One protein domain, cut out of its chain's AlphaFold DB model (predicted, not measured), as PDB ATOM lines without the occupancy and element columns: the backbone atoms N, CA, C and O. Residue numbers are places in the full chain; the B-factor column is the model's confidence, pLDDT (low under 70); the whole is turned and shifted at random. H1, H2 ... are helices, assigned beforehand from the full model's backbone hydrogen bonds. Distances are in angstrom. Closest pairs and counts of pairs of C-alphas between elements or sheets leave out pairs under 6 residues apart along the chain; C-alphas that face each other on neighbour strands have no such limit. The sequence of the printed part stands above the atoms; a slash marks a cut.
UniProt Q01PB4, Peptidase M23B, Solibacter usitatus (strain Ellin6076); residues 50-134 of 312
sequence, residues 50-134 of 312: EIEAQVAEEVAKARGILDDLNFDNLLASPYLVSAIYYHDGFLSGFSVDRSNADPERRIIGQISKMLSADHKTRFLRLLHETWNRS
ATOM      1  N   GLU A  50     242.926 142.483 154.117       96.12
ATOM      2  CA  GLU A  50     243.347 141.614 155.220       96.12
ATOM      3  C   GLU A  50     242.198 140.713 155.683       96.12
ATOM      4  O   GLU A  50     242.384 139.511 155.856       96.12
ATOM      5  N   ILE A  51     240.991 141.278 155.823       95.38
ATOM      6  CA  ILE A  51     239.791 140.507 156.166       95.38
ATOM      7  C   ILE A  51     239.489 139.481 155.074       95.38
ATOM      8  O   ILE A  51     239.220 138.322 155.382       95.38
ATOM      9  N   GLU A  52     239.534 139.890 153.806       95.50
ATOM     10  CA  GLU A  52     239.268 138.989 152.681       95.50
ATOM     11  C   GLU A  52     240.285 137.843 152.614       95.50
ATOM     12  O   GLU A  52     239.896 136.688 152.431       95.50
ATOM     13  N   ALA A  53     241.571 138.142 152.824       96.88
ATOM     14  CA  ALA A  53     242.632 137.144 152.862       96.88
ATOM     15  C   ALA A  53     242.424 136.140 154.002       96.88
ATOM     16  O   ALA A  53     242.463 134.934 153.760       96.88
ATOM     17  N   GLN A  54     242.124 136.614 155.214       97.06
ATOM     18  CA  GLN A  54     241.908 135.738 156.366       97.06
ATOM     19  C   GLN A  54     240.642 134.881 156.219       97.06
ATOM     20  O   GLN A  54     240.644 133.702 156.569       97.06
ATOM     21  N   VAL A  55     239.560 135.435 155.655       96.94
ATOM     22  CA  VAL A  55     238.359 134.650 155.328       96.94
ATOM     23  C   VAL A  55     238.705 133.535 154.338       96.94
ATOM     24  O   VAL A  55     238.309 132.390 154.548       96.94
ATOM     25  N   ALA A  56     239.450 133.848 153.274       96.94
ATOM     26  CA  ALA A  56     239.855 132.863 152.276       96.94
ATOM     27  C   ALA A  56     240.779 131.781 152.863       96.94
ATOM     28  O   ALA A  56     240.593 130.600 152.568       96.94
ATOM     29  N   GLU A  57     241.732 132.169 153.713       98.31
ATOM     30  CA  GLU A  57     242.664 131.260 154.383       98.31
ATOM     31  C   GLU A  57     241.934 130.255 155.281       98.31
ATOM     32  O   GLU A  57     242.132 129.047 155.141       98.31
ATOM     33  N   GLU A  58     241.030 130.717 156.149       98.31
ATOM     34  CA  GLU A  58     240.290 129.836 157.062       98.31
ATOM     35  C   GLU A  58     239.344 128.882 156.318       98.31
ATOM     36  O   GLU A  58     239.212 127.707 156.679       98.31
ATOM     37  N   VAL A  59     238.721 129.350 155.231       97.94
ATOM     38  CA  VAL A  59     237.879 128.509 154.367       97.94
ATOM     39  C   VAL A  59     238.722 127.466 153.625       97.94
ATOM     40  O   VAL A  59     238.320 126.302 153.545       97.94
ATOM     41  N   ALA A  60     239.895 127.841 153.107       98.38
ATOM     42  CA  ALA A  60     240.815 126.918 152.444       98.38
ATOM     43  C   ALA A  60     241.372 125.870 153.418       98.38
ATOM     44  O   ALA A  60     241.390 124.681 153.095       98.38
ATOM     45  N   LYS A  61     241.743 126.283 154.636       98.50
ATOM     46  CA  LYS A  61     242.172 125.386 155.715       98.50
ATOM     47  C   LYS A  61     241.091 124.360 156.055       98.50
ATOM     48  O   LYS A  61     241.376 123.167 156.122       98.50
ATOM     49  N   ALA A  62     239.846 124.804 156.238       98.25
ATOM     50  CA  ALA A  62     238.725 123.910 156.517       98.25
ATOM     51  C   ALA A  62     238.458 122.927 155.366       98.25
ATOM     52  O   ALA A  62     238.184 121.757 155.623       98.25
ATOM     53  N   ARG A  63     238.583 123.373 154.108       97.94
ATOM     54  CA  ARG A  63     238.484 122.493 152.935       97.94
ATOM     55  C   ARG A  63     239.568 121.415 152.945       97.94
ATOM     56  O   ARG A  63     239.228 120.246 152.835       97.94
ATOM     57  N   GLY A  64     240.832 121.792 153.143       98.12
ATOM     58  CA  GLY A  64     241.933 120.825 153.194       98.12
ATOM     59  C   GLY A  64     241.752 119.780 154.301       98.12
ATOM     60  O   GLY A  64     242.009 118.601 154.081       98.12
ATOM     61  N   ILE A  65     241.233 120.189 155.465       98.12
ATOM     62  CA  ILE A  65     240.881 119.256 156.546       98.12
ATOM     63  C   ILE A  65     239.731 118.330 156.133       98.12
ATOM     64  O   ILE A  65     239.773 117.151 156.452       98.12
ATOM     65  N   LEU A  66     238.702 118.829 155.443       96.69
ATOM     66  CA  LEU A  66     237.590 117.993 154.976       96.69
ATOM     67  C   LEU A  66     238.040 116.937 153.958       96.69
ATOM     68  O   LEU A  66     237.597 115.789 154.050       96.69
ATOM     69  N   ASP A  67     238.931 117.312 153.038       96.56
ATOM     70  CA  ASP A  67     239.449 116.423 151.993       96.56
ATOM     71  C   ASP A  67     240.235 115.239 152.595       96.56
ATOM     72  O   ASP A  67     240.107 114.105 152.127       96.56
ATOM     73  N   ASP A  68     240.973 115.471 153.688       96.81
ATOM     74  CA  ASP A  68     241.751 114.451 154.406       96.81
ATOM     75  C   ASP A  68     241.397 114.360 155.903       96.81
ATOM     76  O   ASP A  68     242.252 114.396 156.787       96.81
ATOM     77  N   LEU A  69     240.101 114.267 156.218       96.94
ATOM     78  CA  LEU A  69     239.638 114.297 157.610       96.94
ATOM     79  C   LEU A  69     240.065 113.039 158.392       96.94
ATOM     80  O   LEU A  69     239.612 111.927 158.093       96.94
ATOM     81  N   ASN A  70     240.883 113.208 159.427       95.94
ATOM     82  CA  ASN A  70     241.468 112.121 160.213       95.94
ATOM     83  C   ASN A  70     241.582 112.481 161.712       95.94
ATOM     84  O   ASN A  70     241.144 113.542 162.151       95.94
ATOM     85  N   PHE A  71     242.135 111.568 162.515       93.75
ATOM     86  CA  PHE A  71     242.250 111.729 163.971       93.75
ATOM     87  C   PHE A  71     243.118 112.907 164.410       93.75
ATOM     88  O   PHE A  71     242.857 113.502 165.453       93.75
ATOM     89  N   ASP A  72     244.135 113.246 163.629       94.06
ATOM     90  CA  ASP A  72     245.125 114.241 164.028       94.06
ATOM     91  C   ASP A  72     244.644 115.660 163.710       94.06
ATOM     92  O   ASP A  72     245.061 116.626 164.349       94.06
ATOM     93  N   ASN A  73     243.737 115.800 162.734       96.88
ATOM     94  CA  ASN A  73     243.298 117.100 162.235       96.88
ATOM     95  C   ASN A  73     241.822 117.437 162.491       96.88
ATOM     96  O   ASN A  73     241.437 118.578 162.223       96.88
ATOM     97  N   LEU A  74     240.999 116.522 163.030       96.19
ATOM     98  CA  LEU A  74     239.550 116.761 163.117       96.19
ATOM     99  C   LEU A  74     239.186 118.036 163.900       96.19
ATOM    100  O   LEU A  74     238.222 118.707 163.556       96.19
ATOM    101  N   LEU A  75     239.976 118.434 164.903       97.75
ATOM    102  CA  LEU A  75     239.746 119.651 165.693       97.75
ATOM    103  C   LEU A  75     240.674 120.820 165.303       97.75
ATOM    104  O   LEU A  75     240.701 121.841 165.988       97.75
ATOM    105  N   ALA A  76     241.431 120.707 164.203       97.75
ATOM    106  CA  ALA A  76     242.446 121.691 163.806       97.75
ATOM    107  C   ALA A  76     241.869 122.993 163.212       97.75
ATOM    108  O   ALA A  76     242.568 124.012 163.143       97.75
ATOM    109  N   SER A  77     240.604 122.982 162.779       98.00
ATOM    110  CA  SER A  77     239.860 124.185 162.387       98.00
ATOM    111  C   SER A  77     238.660 124.382 163.314       98.00
ATOM    112  O   SER A  77     237.666 123.662 163.193       98.00
ATOM    113  N   PRO A  78     238.693 125.378 164.215       97.69
ATOM    114  CA  PRO A  78     237.557 125.647 165.088       97.69
ATOM    115  C   PRO A  78     236.353 126.190 164.296       97.69
ATOM    116  O   PRO A  78     235.208 125.949 164.673       97.69
ATOM    117  N   TYR A  79     236.577 126.826 163.142       97.81
ATOM    118  CA  TYR A  79     235.499 127.220 162.233       97.81
ATOM    119  C   TYR A  79     234.804 126.030 161.571       97.81
ATOM    120  O   TYR A  79     233.586 126.073 161.394       97.81
ATOM    121  N   LEU A  80     235.538 124.959 161.247       97.75
ATOM    122  CA  LEU A  80     234.935 123.710 160.782       97.75
ATOM    123  C   LEU A  80     234.073 123.077 161.877       97.75
ATOM    124  O   LEU A  80     232.929 122.707 161.611       97.75
ATOM    125  N   VAL A  81     234.575 123.031 163.115       97.62
ATOM    126  CA  VAL A  81     233.797 122.547 164.265       97.62
ATOM    127  C   VAL A  81     232.521 123.371 164.443       97.62
ATOM    128  O   VAL A  81     231.446 122.798 164.586       97.62
ATOM    129  N   SER A  82     232.601 124.702 164.366       97.06
ATOM    130  CA  SER A  82     231.422 125.573 164.426       97.06
ATOM    131  C   SER A  82     230.448 125.343 163.272       97.06
ATOM    132  O   SER A  82     229.242 125.285 163.498       97.06
ATOM    133  N   ALA A  83     230.940 125.167 162.045       95.81
ATOM    134  CA  ALA A  83     230.101 124.878 160.884       95.81
ATOM    135  C   ALA A  83     229.364 123.533 160.998       95.81
ATOM    136  O   ALA A  83     228.248 123.421 160.494       95.81
ATOM    137  N   ILE A  84     229.961 122.543 161.671       95.19
ATOM    138  CA  ILE A  84     229.318 121.263 162.000       95.19
ATOM    139  C   ILE A  84     228.350 121.428 163.173       95.19
ATOM    140  O   ILE A  84     227.240 120.912 163.121       95.19
ATOM    141  N   TYR A  85     228.745 122.154 164.221       95.44
ATOM    142  CA  TYR A  85     227.923 122.383 165.406       95.44
ATOM    143  C   TYR A  85     226.616 123.103 165.073       95.44
ATOM    144  O   TYR A  85     225.572 122.768 165.632       95.44
ATOM    145  N   TYR A  86     226.652 124.116 164.210       92.50
ATOM    146  CA  TYR A  86     225.460 124.881 163.879       92.50
ATOM    147  C   TYR A  86     224.470 124.056 163.048       92.50
ATOM    148  O   TYR A  86     224.818 123.430 162.052       92.50
ATOM    149  N   HIS A  87     223.204 124.073 163.474       81.81
ATOM    150  CA  HIS A  87     222.122 123.318 162.843       81.81
ATOM    151  C   HIS A  87     221.876 123.706 161.380       81.81
ATOM    152  O   HIS A  87     222.146 124.834 160.950       81.81
ATOM    153  N   ASP A  88     221.258 122.786 160.640       83.44
ATOM    154  CA  ASP A  88     220.851 123.034 159.259       83.44
ATOM    155  C   ASP A  88     219.893 124.233 159.199       83.44
ATOM    156  O   ASP A  88     218.852 124.274 159.858       83.44
ATOM    157  N   GLY A  89     220.271 125.251 158.426       79.50
ATOM    158  CA  GLY A  89     219.508 126.495 158.318       79.50
ATOM    159  C   GLY A  89     219.835 127.563 159.367       79.50
ATOM    160  O   GLY A  89     219.207 128.623 159.321       79.50
ATOM    161  N   PHE A  90     220.837 127.368 160.237       82.06
ATOM    162  CA  PHE A  90     221.311 128.389 161.190       82.06
ATOM    163  C   PHE A  90     221.543 129.761 160.531       82.06
ATOM    164  O   PHE A  90     221.149 130.795 161.072       82.06
ATOM    165  N   LEU A  91     222.124 129.767 159.328       81.00
ATOM    166  CA  LEU A  91     222.445 130.980 158.567       81.00
ATOM    167  C   LEU A  91     221.409 131.323 157.490       81.00
ATOM    168  O   LEU A  91     221.637 132.239 156.710       81.00
ATOM    169  N   SER A  92     220.255 130.651 157.449       82.38
ATOM    170  CA  SER A  92     219.229 130.878 156.412       82.38
ATOM    171  C   SER A  92     218.746 132.333 156.333       82.38
ATOM    172  O   SER A  92     218.424 132.820 155.253       82.38
ATOM    173  N   GLY A  93     218.733 133.048 157.462       72.81
ATOM    174  CA  GLY A  93     218.382 134.470 157.537       72.81
ATOM    175  C   GLY A  93     219.568 135.438 157.446       72.81
ATOM    176  O   GLY A  93     219.374 136.637 157.644       72.81
ATOM    177  N   PHE A  94     220.793 134.958 157.211       74.06
ATOM    178  CA  PHE A  94     221.999 135.783 157.175       74.06
ATOM    179  C   PHE A  94     222.717 135.637 155.832       74.06
ATOM    180  O   PHE A  94     223.185 134.562 155.470       74.06
ATOM    181  N   SER A  95     222.839 136.739 155.093       77.06
ATOM    182  CA  SER A  95     223.555 136.738 153.817       77.06
ATOM    183  C   SER A  95     225.070 136.727 154.057       77.06
ATOM    184  O   SER A  95     225.679 137.775 154.273       77.06
ATOM    185  N   VAL A  96     225.646 135.520 154.047       81.25
ATOM    186  CA  VAL A  96     227.081 135.233 154.260       81.25
ATOM    187  C   VAL A  96     227.968 135.586 153.064       81.25
ATOM    188  O   VAL A  96     229.185 135.598 153.193       81.25
ATOM    189  N   ASP A  97     227.373 135.879 151.907       79.31
ATOM    190  CA  ASP A  97     228.106 136.155 150.663       79.31
ATOM    191  C   ASP A  97     228.365 137.651 150.437       79.31
ATOM    192  O   ASP A  97     229.032 138.035 149.479       79.31
ATOM    193  N   ARG A  98     227.845 138.521 151.310       86.62
ATOM    194  CA  ARG A  98     228.142 139.957 151.251       86.62
ATOM    195  C   ARG A  98     229.520 140.211 151.851       86.62
ATOM    196  O   ARG A  98     229.797 139.766 152.961       86.62
ATOM    197  N   SER A  99     230.346 140.996 151.164       84.44
ATOM    198  CA  SER A  99     231.685 141.367 151.643       84.44
ATOM    199  C   SER A  99     231.652 142.097 152.987       84.44
ATOM    200  O   SER A  99     232.522 141.891 153.826       84.44
ATOM    201  N   ASN A 100     230.617 142.906 153.227       88.44
ATOM    202  CA  ASN A 100     230.463 143.664 154.466       88.44
ATOM    203  C   ASN A 100     229.892 142.845 155.637       88.44
ATOM    204  O   ASN A 100     229.685 143.398 156.713       88.44
ATOM    205  N   ALA A 101     229.569 141.564 155.441       87.75
ATOM    206  CA  ALA A 101     229.101 140.711 156.522       87.75
ATOM    207  C   ALA A 101     230.238 140.387 157.504       87.75
ATOM    208  O   ALA A 101     231.411 140.367 157.140       87.75
ATOM    209  N   ASP A 102     229.866 140.088 158.748       89.50
ATOM    210  CA  ASP A 102     230.790 139.691 159.814       89.50
ATOM    211  C   ASP A 102     231.719 138.540 159.368       89.50
ATOM    212  O   ASP A 102     231.196 137.492 158.955       89.50
ATOM    213  N   PRO A 103     233.057 138.690 159.439       92.94
ATOM    214  CA  PRO A 103     234.002 137.705 158.912       92.94
ATOM    215  C   PRO A 103     233.785 136.290 159.453       92.94
ATOM    216  O   PRO A 103     233.721 135.349 158.665       92.94
ATOM    217  N   GLU A 104     233.544 136.135 160.760       92.38
ATOM    218  CA  GLU A 104     233.242 134.832 161.376       92.38
ATOM    219  C   GLU A 104     232.089 134.097 160.669       92.38
ATOM    220  O   GLU A 104     232.151 132.899 160.400       92.38
ATOM    221  N   ARG A 105     231.021 134.825 160.320       91.81
ATOM    222  CA  ARG A 105     229.806 134.253 159.733       91.81
ATOM    223  C   ARG A 105     230.019 133.932 158.268       91.81
ATOM    224  O   ARG A 105     229.420 132.981 157.773       91.81
ATOM    225  N   ARG A 106     230.854 134.720 157.587       94.38
ATOM    226  CA  ARG A 106     231.286 134.448 156.214       94.38
ATOM    227  C   ARG A 106     232.092 133.154 156.165       94.38
ATOM    228  O   ARG A 106     231.763 132.296 155.353       94.38
ATOM    229  N   ILE A 107     233.061 132.981 157.068       95.56
ATOM    230  CA  ILE A 107     233.875 131.759 157.170       95.56
ATOM    231  C   ILE A 107     232.979 130.551 157.457       95.56
ATOM    232  O   ILE A 107     232.927 129.621 156.654       95.56
ATOM    233  N   ILE A 108     232.210 130.590 158.551       94.69
ATOM    234  CA  ILE A 108     231.320 129.488 158.948       94.69
ATOM    235  C   ILE A 108     230.319 129.182 157.832       94.69
ATOM    236  O   ILE A 108     230.124 128.024 157.484       94.69
ATOM    237  N   GLY A 109     229.719 130.206 157.220       93.50
ATOM    238  CA  GLY A 109     228.744 130.043 156.146       93.50
ATOM    239  C   GLY A 109     229.311 129.413 154.881       93.50
ATOM    240  O   GLY A 109     228.668 128.542 154.297       93.50
ATOM    241  N   GLN A 110     230.511 129.817 154.463       94.44
ATOM    242  CA  GLN A 110     231.187 129.201 153.324       94.44
ATOM    243  C   GLN A 110     231.566 127.748 153.624       94.44
ATOM    244  O   GLN A 110     231.350 126.891 152.771       94.44
ATOM    245  N   ILE A 111     232.031 127.443 154.840       95.56
ATOM    246  CA  ILE A 111     232.296 126.061 155.263       95.56
ATOM    247  C   ILE A 111     231.013 125.232 155.276       95.56
ATOM    248  O   ILE A 111     230.980 124.155 154.684       95.56
ATOM    249  N   SER A 112     229.927 125.745 155.855       93.44
ATOM    250  CA  SER A 112     228.635 125.056 155.895       93.44
ATOM    251  C   SER A 112     228.104 124.706 154.503       93.44
ATOM    252  O   SER A 112     227.503 123.650 154.344       93.44
ATOM    253  N   LYS A 113     228.352 125.536 153.479       92.06
ATOM    254  CA  LYS A 113     227.966 125.238 152.086       92.06
ATOM    255  C   LYS A 113     228.745 124.072 151.464       92.06
ATOM    256  O   LYS A 113     228.272 123.490 150.496       92.06
ATOM    257  N   MET A 114     229.925 123.747 151.991       92.69
ATOM    258  CA  MET A 114     230.759 122.624 151.536       92.69
ATOM    259  C   MET A 114     230.494 121.330 152.317       92.69
ATOM    260  O   MET A 114     230.933 120.254 151.908       92.69
ATOM    261  N   LEU A 115     229.808 121.412 153.460       92.81
ATOM    262  CA  LEU A 115     229.504 120.253 154.292       92.81
ATOM    263  C   LEU A 115     228.393 119.406 153.664       92.81
ATOM    264  O   LEU A 115     227.266 119.864 153.489       92.81
ATOM    265  N   SER A 116     228.701 118.139 153.392       91.94
ATOM    266  CA  SER A 116     227.721 117.110 153.053       91.94
ATOM    267  C   SER A 116     227.304 116.337 154.311       91.94
ATOM    268  O   SER A 116     227.946 116.437 155.363       91.94
ATOM    269  N   ALA A 117     226.246 115.529 154.208       91.31
ATOM    270  CA  ALA A 117     225.876 114.582 155.263       91.31
ATOM    271  C   ALA A 117     227.012 113.576 155.554       91.31
ATOM    272  O   ALA A 117     227.242 113.222 156.712       91.31
ATOM    273  N   ASP A 118     227.777 113.186 154.530       92.81
ATOM    274  CA  ASP A 118     228.920 112.277 154.670       92.81
ATOM    275  C   ASP A 118     230.077 112.926 155.431       92.81
ATOM    276  O   ASP A 118     230.658 112.295 156.314       92.81
ATOM    277  N   HIS A 119     230.381 114.203 155.158       94.44
ATOM    278  CA  HIS A 119     231.398 114.954 155.904       94.44
ATOM    279  C   HIS A 119     231.069 114.987 157.396       94.44
ATOM    280  O   HIS A 119     231.907 114.654 158.236       94.44
ATOM    281  N   LYS A 120     229.822 115.331 157.724       94.25
ATOM    282  CA  LYS A 120     229.344 115.383 159.105       94.25
ATOM    283  C   LYS A 120     229.384 114.003 159.775       94.25
ATOM    284  O   LYS A 120     229.832 113.881 160.914       94.25
ATOM    285  N   THR A 121     228.991 112.956 159.048       94.69
ATOM    286  CA  THR A 121     228.970 111.579 159.564       94.69
ATOM    287  C   THR A 121     230.380 111.065 159.820       94.69
ATOM    288  O   THR A 121     230.646 110.488 160.874       94.69
ATOM    289  N   ARG A 122     231.321 111.333 158.905       95.44
ATOM    290  CA  ARG A 122     232.740 111.005 159.086       95.44
ATOM    291  C   ARG A 122     233.331 111.729 160.294       95.44
ATOM    292  O   ARG A 122     234.048 111.099 161.066       95.44
ATOM    293  N   PHE A 123     233.015 113.011 160.472       96.50
ATOM    294  CA  PHE A 123     233.489 113.803 161.606       96.50
ATOM    295  C   PHE A 123     233.018 113.232 162.948       96.50
ATOM    296  O   PHE A 123     233.828 113.011 163.845       96.50
ATOM    297  N   LEU A 124     231.727 112.916 163.074       95.81
ATOM    298  CA  LEU A 124     231.207 112.312 164.300       95.81
ATOM    299  C   LEU A 124     231.750 110.914 164.557       95.81
ATOM    300  O   LEU A 124     232.068 110.589 165.697       95.81
ATOM    301  N   ARG A 125     231.902 110.099 163.510       96.12
ATOM    302  CA  ARG A 125     232.544 108.791 163.641       96.12
ATOM    303  C   ARG A 125     233.949 108.930 164.234       96.12
ATOM    304  O   ARG A 125     234.286 108.192 165.151       96.12
ATOM    305  N   LEU A 126     234.739 109.900 163.772       97.31
ATOM    306  CA  LEU A 126     236.075 110.159 164.320       97.31
ATOM    307  C   LEU A 126     236.033 110.653 165.773       97.31
ATOM    308  O   LEU A 126     236.898 110.269 166.557       97.31
ATOM    309  N   LEU A 127     235.031 111.447 166.168       97.00
ATOM    310  CA  LEU A 127     234.832 111.817 167.577       97.00
ATOM    311  C   LEU A 127     234.526 110.597 168.451       97.00
ATOM    312  O   LEU A 127     235.132 110.442 169.510       97.00
ATOM    313  N   HIS A 128     233.647 109.704 167.997       96.31
ATOM    314  CA  HIS A 128     233.359 108.439 168.682       96.31
ATOM    315  C   HIS A 128     234.585 107.542 168.787       96.31
ATOM    316  O   HIS A 128     234.870 106.988 169.843       96.31
ATOM    317  N   GLU A 129     235.344 107.406 167.706       95.12
ATOM    318  CA  GLU A 129     236.572 106.617 167.710       95.12
ATOM    319  C   GLU A 129     237.631 107.238 168.639       95.12
ATOM    320  O   GLU A 129     238.295 106.507 169.373       95.12
ATOM    321  N   THR A 130     237.750 108.571 168.671       94.94
ATOM    322  CA  THR A 130     238.616 109.301 169.614       94.94
ATOM    323  C   THR A 130     238.195 109.027 171.055       94.94
ATOM    324  O   THR A 130     239.028 108.676 171.890       94.94
ATOM    325  N   TRP A 131     236.896 109.114 171.338       95.06
ATOM    326  CA  TRP A 131     236.330 108.817 172.650       95.06
ATOM    327  C   TRP A 131     236.630 107.383 173.095       95.06
ATOM    328  O   TRP A 131     237.184 107.170 174.170       95.06
ATOM    329  N   ASN A 132     236.343 106.402 172.239       93.19
ATOM    330  CA  ASN A 132     236.511 104.982 172.548       93.19
ATOM    331  C   ASN A 132     237.978 104.584 172.770       93.19
ATOM    332  O   ASN A 132     238.254 103.669 173.542       93.19
ATOM    333  N   ARG A 133     238.927 105.268 172.121       92.25
ATOM    334  CA  ARG A 133     240.370 105.054 172.330       92.25
ATOM    335  C   ARG A 133     240.884 105.614 173.651       92.25
ATOM    336  O   ARG A 133     241.969 105.234 174.078       92.25
ATOM    337  N   SER A 134     240.137 106.521 174.271       87.81
ATOM    338  CA  SER A 134     240.622 107.312 175.398       87.81
ATOM    339  C   SER A 134     240.307 106.726 176.779       87.81
ATOM    340  O   SER A 134     240.621 107.368 177.776       87.81
TER     341      SER A 134
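AT A GLANCE: This is residues 50 to 134 of the 312 residues of the protein "Peptidase M23B" of Solibacter usitatus (strain Ellin6076) (UniProt Q01PB4). Two helices, H1 and H3, lie side by side and run the same way, and the short helix H2 packs on H3 at a steep angle, while H4 lies beyond the ends of H1 and H3 and reaches away from them along the length of the domain. Between H2 and H3 the backbone makes a wide loop, residues 86 to 102, with no named element. The printed part has 85 residues, with four named helices in the order H1, H2, H3, H4 and no named strand, and is all helix by class. It is compact, with a radius of gyration of the C-alphas of 13.4 A, yet elongated, spanning 44 by 26 by 18 A.

IN THESE COORDINATES: H1, residues 50 to 67, is the longest helix by residues and measures 25.7 A from its first C-alpha at (243.347, 141.614, 155.220) to its last. H2 follows as residues 78 to 85, 10.2 A long. H3 is residues 103 to 114, 17.1 A, and starts at C-alpha 103, (234.002, 137.705, 158.912). H4, residues 117 to 133, measures 24.3 A and ends at C-alpha 133, (240.370, 105.054, 172.330).

HOW THE PARTS SIT: H1 touches H3 at a shallow tilt of 30 degrees, the same way; their closest C-alphas, those of Val 55 and Ile 107, are 5.6 A apart. H1 and H2 only just touch, with 3 pairs of C-alphas within 8 A, and H1 does so with residues 58 to 62 alone; the closest C-alphas are those of Ala 62 and Leu 80, 5.7 A. Their lines stand at a steep tilt of 62 degrees. H2 touches H3 at a steep tilt of 57 degrees, the same way, with the C-alphas of Ala 83 and Ile 108 closest at 5.1 A. With 1 of these 3 pairs at a shallow tilt, the helix packing is only just mostly crossed, that is, at wider angles. H4 touches no helix. It is close to H2 but not clearly touching, about perpendicular at 74 degrees, the closest C-alphas being those of Ile 84 and Lys 120, 6.6 A apart. H4 is likewise close to H1 but not clearly touching, with the C-alphas of Leu 66 and His 119 closest at 7.0 A. H3 and H4 are apart. In H1, H2 and H4 every O i to N i+4 pair is within hydrogen-bond range; in H3, 7 of 8 are.

THE WHOLE: The two C-alphas farthest apart are those of Asn 100 and Arg 133, at 43.7 A. The printed part has no cut. The link from H1 to H2 is short, that from H2 to H3 is long with 17 residues, and that from H3 to H4 is tight with 2. The mean pLDDT of the printed part is 93.0, and no printed residue is under 70.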